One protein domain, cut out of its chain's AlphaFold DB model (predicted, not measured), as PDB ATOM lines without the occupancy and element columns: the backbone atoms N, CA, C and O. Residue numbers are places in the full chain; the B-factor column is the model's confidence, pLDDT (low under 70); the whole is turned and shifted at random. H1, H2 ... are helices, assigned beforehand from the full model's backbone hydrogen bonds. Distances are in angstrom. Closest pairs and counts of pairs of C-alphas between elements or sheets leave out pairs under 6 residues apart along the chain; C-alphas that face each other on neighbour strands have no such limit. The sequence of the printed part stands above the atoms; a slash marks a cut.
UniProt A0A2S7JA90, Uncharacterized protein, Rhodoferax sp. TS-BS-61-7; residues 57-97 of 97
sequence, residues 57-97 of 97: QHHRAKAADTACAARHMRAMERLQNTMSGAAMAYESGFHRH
ATOM      1  N   GLN A  57     128.124 106.113 110.686       86.44
ATOM      2  CA  GLN A  57     128.145 105.189 109.549       86.44
ATOM      3  C   GLN A  57     129.318 104.205 109.627       86.44
ATOM      4  O   GLN A  57     129.116 103.008 109.436       86.44
ATOM      5  N   HIS A  58     130.520 104.672 109.973       85.44
ATOM      6  CA  HIS A  58     131.694 103.816 110.141       85.44
ATOM      7  C   HIS A  58     131.474 102.750 111.223       85.44
ATOM      8  O   HIS A  58     131.745 101.568 111.007       85.44
ATOM      9  N   HIS A  59     130.947 103.152 112.383       85.69
ATOM     10  CA  HIS A  59     130.647 102.218 113.462       85.69
ATOM     11  C   HIS A  59     129.508 101.258 113.103       85.69
ATOM     12  O   HIS A  59     129.617 100.084 113.439       85.69
ATOM     13  N   ARG A  60     128.476 101.698 112.369       85.75
ATOM     14  CA  ARG A  60     127.420 100.808 111.850       85.75
ATOM     15  C   ARG A  60     127.969  99.767 110.879       85.75
ATOM     16  O   ARG A  60     127.699  98.584 111.050       85.75
ATOM     17  N   ALA A  61     128.785 100.187 109.912       85.38
ATOM     18  CA  ALA A  61     129.400  99.283 108.942       85.38
ATOM     19  C   ALA A  61     130.301  98.238 109.623       85.38
ATOM     20  O   ALA A  61     130.273  97.067 109.269       85.38
ATOM     21  N   LYS A  62     131.059  98.644 110.650       82.12
ATOM     22  CA  LYS A  62     131.890  97.736 111.456       82.12
ATOM     23  C   LYS A  62     131.105  96.905 112.470       82.12
ATOM     24  O   LYS A  62     131.622  95.897 112.933       82.12
ATOM     25  N   ALA A  63     129.889  97.311 112.828       80.06
ATOM     26  CA  ALA A  63     129.013  96.526 113.690       80.06
ATOM     27  C   ALA A  63     128.330  95.369 112.946       80.06
ATOM     28  O   ALA A  63     127.969  94.383 113.577       80.06
ATOM     29  N   ALA A  64     128.196  95.471 111.620       76.62
ATOM     30  CA  ALA A  64     127.748  94.366 110.774       76.62
ATOM     31  C   ALA A  64     128.778  93.217 110.694       76.62
ATOM     32  O   ALA A  64     128.421  92.099 110.336       76.62
ATOM     33  N   ASP A  65     130.040  93.483 111.054       77.75
ATOM     34  CA  ASP A  65     131.117  92.496 111.151       77.75
ATOM     35  C   ASP A  65     131.144  91.878 112.568       77.75
ATOM     36  O   ASP A  65     131.379  92.557 113.578       77.75
ATOM     37  N   THR A  66     130.846  90.580 112.662       68.94
ATOM     38  CA  THR A  66     130.510  89.883 113.918       68.94
ATOM     39  C   THR A  66     131.659  89.827 114.925       68.94
ATOM     40  O   THR A  66     131.406  89.797 116.129       68.94
ATOM     41  N   ALA A  67     132.916  89.903 114.478       74.44
ATOM     42  CA  ALA A  67     134.087  89.804 115.356       74.44
ATOM     43  C   ALA A  67     134.254  91.006 116.308       74.44
ATOM     44  O   ALA A  67     134.866  90.884 117.368       74.44
ATOM     45  N   CYS A  68     133.726  92.182 115.947       70.62
ATOM     46  CA  CYS A  68     133.885  93.419 116.723       70.62
ATOM     47  C   CYS A  68     132.563  94.155 117.001       70.62
ATOM     48  O   CYS A  68     132.587  95.267 117.544       70.62
ATOM     49  N   ALA A  69     131.417  93.547 116.679       78.38
ATOM     50  CA  ALA A  69     130.104  94.187 116.716       78.38
ATOM     51  C   ALA A  69     129.782  94.872 118.055       78.38
ATOM     52  O   ALA A  69     129.472  96.065 118.093       78.38
ATOM     53  N   ALA A  70     129.968  94.164 119.173       81.25
ATOM     54  CA  ALA A  70     129.700  94.688 120.514       81.25
ATOM     55  C   ALA A  70     130.530  95.939 120.857       81.25
ATOM     56  O   ALA A  70     130.047  96.860 121.521       81.25
ATOM     57  N   ARG A  71     131.778  96.018 120.373       82.81
ATOM     58  CA  ARG A  71     132.652  97.177 120.599       82.81
ATOM     59  C   ARG A  71     132.158  98.400 119.832       82.81
ATOM     60  O   ARG A  71     132.166  99.504 120.379       82.81
ATOM     61  N   HIS A  72     131.748  98.212 118.577       84.31
ATOM     62  CA  HIS A  72     131.268  99.308 117.737       84.31
ATOM     63  C   HIS A  72     129.869  99.782 118.157       84.31
ATOM     64  O   HIS A  72     129.645 100.989 118.150       84.31
ATOM     65  N   MET A  73     128.994  98.897 118.651       81.56
ATOM     66  CA  MET A  73     127.716  99.286 119.272       81.56
ATOM     67  C   MET A  73     127.912 100.179 120.503       81.56
ATOM     68  O   MET A  73     127.385 101.287 120.539       81.56
ATOM     69  N   ARG A  74     128.789  99.791 121.442       83.88
ATOM     70  CA  ARG A  74     129.134 100.636 122.606       83.88
ATOM     71  C   ARG A  74     129.772 101.972 122.215       83.88
ATOM     72  O   ARG A  74     129.686 102.957 122.943       83.88
ATOM     73  N   ALA A  75     130.502 102.020 121.101       79.88
ATOM     74  CA  ALA A  75     131.055 103.274 120.593       79.88
ATOM     75  C   ALA A  75     129.961 104.201 120.034       79.88
ATOM     76  O   ALA A  75     130.022 105.398 120.299       79.88
ATOM     77  N   MET A  76     128.946 103.661 119.347       81.44
ATOM     78  CA  MET A  76     127.777 104.438 118.909       81.44
ATOM     79  C   MET A  76     126.987 104.991 120.096       81.44
ATOM     80  O   MET A  76     126.713 106.186 120.115       81.44
ATOM     81  N   GLU A  77     126.705 104.169 121.111       80.94
ATOM     82  CA  GLU A  77     126.016 104.621 122.329       80.94
ATOM     83  C   GLU A  77     126.778 105.750 123.023       80.94
ATOM     84  O   GLU A  77     126.192 106.762 123.387       80.94
ATOM     85  N   ARG A  78     128.106 105.638 123.153       77.06
ATOM     86  CA  ARG A  78     128.929 106.718 123.721       77.06
ATOM     87  C   ARG A  78     128.873 107.990 122.883       77.06
ATOM     88  O   ARG A  78     128.726 109.064 123.448       77.06
ATOM     89  N   LEU A  79     128.958 107.885 121.557       79.25
ATOM     90  CA  LEU A  79     128.844 109.046 120.668       79.25
ATOM     91  C   LEU A  79     127.476 109.732 120.807       79.25
ATOM     92  O   LEU A  79     127.411 110.958 120.877       79.25
ATOM     93  N   GLN A  80     126.397 108.953 120.890       78.88
ATOM     94  CA  GLN A  80     125.038 109.460 121.082       78.88
ATOM     95  C   GLN A  80     124.838 110.066 122.476       78.88
ATOM     96  O   GLN A  80     124.260 111.147 122.583       78.88
ATOM     97  N   ASN A  81     125.358 109.432 123.527       71.56
ATOM     98  CA  ASN A  81     125.259 109.914 124.906       71.56
ATOM     99  C   ASN A  81     126.096 111.172 125.139       71.56
ATOM    100  O   ASN A  81     125.644 112.068 125.836       71.56
ATOM    101  N   THR A  82     127.278 111.290 124.533       72.12
ATOM    102  CA  THR A  82     128.088 112.515 124.617       72.12
ATOM    103  C   THR A  82     127.395 113.683 123.918       72.12
ATOM    104  O   THR A  82     127.368 114.780 124.459       72.12
ATOM    105  N   MET A  83     126.795 113.454 122.747       68.00
ATOM    106  CA  MET A  83     126.013 114.473 122.036       68.00
ATOM    107  C   MET A  83     124.751 114.873 122.805       68.00
ATOM    108  O   MET A  83     124.476 116.058 122.949       68.00
ATOM    109  N   SER A  84     124.007 113.892 123.321       59.78
ATOM    110  CA  SER A  84     122.770 114.133 124.073       59.78
ATOM    111  C   SER A  84     123.064 114.775 125.425       59.78
ATOM    112  O   SER A  84     122.382 115.706 125.814       59.78
ATOM    113  N   GLY A  85     124.121 114.345 126.115       55.69
ATOM    114  CA  GLY A  85     124.579 114.938 127.368       55.69
ATOM    115  C   GLY A  85     125.124 116.352 127.178       55.69
ATOM    116  O   GLY A  85     124.838 117.212 128.000       55.69
ATOM    117  N   ALA A  86     125.842 116.625 126.084       60.34
ATOM    118  CA  ALA A  86     126.250 117.983 125.734       60.34
ATOM    119  C   ALA A  86     125.039 118.871 125.408       60.34
ATOM    120  O   ALA A  86     124.966 119.983 125.913       60.34
ATOM    121  N   ALA A  87     124.070 118.368 124.634       56.41
ATOM    122  CA  ALA A  87     122.832 119.083 124.327       56.41
ATOM    123  C   ALA A  87     121.974 119.332 125.581       56.41
ATOM    124  O   ALA A  87     121.517 120.445 125.787       56.41
ATOM    125  N   MET A  88     121.825 118.341 126.462       53.28
ATOM    126  CA  MET A  88     121.078 118.463 127.717       53.28
ATOM    127  C   MET A  88     121.782 119.359 128.741       53.28
ATOM    128  O   MET A  88     121.122 120.136 129.422       53.28
ATOM    129  N   ALA A  89     123.109 119.267 128.875       51.56
ATOM    130  CA  ALA A  89     123.876 120.152 129.755       51.56
ATOM    131  C   ALA A  89     123.740 121.609 129.301       51.56
ATOM    132  O   ALA A  89     123.504 122.491 130.124       51.56
ATOM    133  N   TYR A  90     123.795 121.826 127.988       54.16
ATOM    134  CA  TYR A  90     123.535 123.105 127.345       54.16
ATOM    135  C   TYR A  90     122.093 123.581 127.612       54.16
ATOM    136  O   TYR A  90     121.910 124.633 128.214       54.16
ATOM    137  N   GLU A  91     121.065 122.770 127.330       50.31
ATOM    138  CA  GLU A  91     119.647 123.071 127.616       50.31
ATOM    139  C   GLU A  91     119.366 123.379 129.099       50.31
ATOM    140  O   GLU A  91     118.593 124.288 129.413       50.31
ATOM    141  N   SER A  92     120.007 122.660 130.024       51.81
ATOM    142  CA  SER A  92     119.836 122.859 131.469       51.81
ATOM    143  C   SER A  92     120.437 124.174 131.981       51.81
ATOM    144  O   SER A  92     119.954 124.720 132.974       51.81
ATOM    145  N   GLY A  93     121.457 124.703 131.295       49.22
ATOM    146  CA  GLY A  93     122.073 125.995 131.598       49.22
ATOM    147  C   GLY A  93     121.177 127.182 131.238       49.22
ATOM    148  O   GLY A  93     121.145 128.160 131.979       49.22
ATOM    149  N   PHE A  94     120.380 127.072 130.169       47.34
ATOM    150  CA  PHE A  94     119.452 128.132 129.750       47.34
ATOM    151  C   PHE A  94     118.231 128.289 130.648       47.34
ATOM    152  O   PHE A  94     117.711 129.387 130.781       47.34
ATOM    153  N   HIS A  95     117.757 127.206 131.262       47.28
ATOM    154  CA  HIS A  95     116.561 127.251 132.108       47.28
ATOM    155  C   HIS A  95     116.836 127.800 133.518       47.28
ATOM    156  O   HIS A  95     115.909 127.923 134.316       47.28
ATOM    157  N   ARG A  96     118.100 128.094 133.853       51.94
ATOM    158  CA  ARG A  96     118.509 128.603 135.170       51.94
ATOM    159  C   ARG A  96     118.750 130.114 135.234       51.94
ATOM    160  O   ARG A  96     119.179 130.574 136.290       51.94
ATOM    161  N   HIS A  97     118.446 130.871 134.180       41.41
ATOM    162  CA  HIS A  97     118.554 132.332 134.188       41.41
ATOM    163  C   HIS A  97     117.251 133.023 133.805       41.41
ATOM    164  O   HIS A  97     116.727 132.733 132.709       41.41
TER     165      HIS A  97
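This is residues 57 to 97 of the 97 residues of an uncharacterized protein of Rhodoferax sp. TS-BS-61-7 (UniProt A0A2S7JA90). This is a lopsided helical hairpin: the short helix H1 folds back beside the first part of the long helix H2, and the rest of H2 sticks out as a long arm, residues 77 to 97, of which 77 to 94 belong to H2. The tight turn between the helices lies at one end of the rod and the chain's last residues at the other. The printed part has 41 residues, with two named helices in the order H1, H2 and no named strand, and its class is all helix. It is extended, with a radius of gyration of the C-alphas of 14.7 A and spans of 49 by 15 by 7 A.

Start at H1, residues 57 to 63, and go through the tight link of 5 residues to H2, residues 69 to 94. The two helices form a helical hairpin. They run opposite ways at a steep tilt of 41 degrees. Look at the C-alphas of Ala 63 and Ala 69: they are the closest of the two helices, 4.0 A apart. H1 and H2 touch, with 14 pairs of C-alphas within 8 A, and H2 does so with residues 69 to 76 alone. In both H1 and H2, every O i to N i+4 pair is within hydrogen-bond range.

Find C-alpha 57 at (128.145, 105.189, 109.549); from there H1 runs to C-alpha 63, 9.6 A away. Next find C-alpha 69 at (130.104, 94.187, 116.716), where H2 begins. H2 runs 37.9 A to C-alpha 94 at (119.452, 128.132, 129.750).

The two C-alphas farthest apart are those of Ala 67 and His 97, at 49.0 A. The printed part has no cut, and it ends at residue 97, the chain's last residue. In the B-factor column the mean pLDDT of the printed part is 70.0; look for values under 70 at residue 66 and at residues 83 to 97.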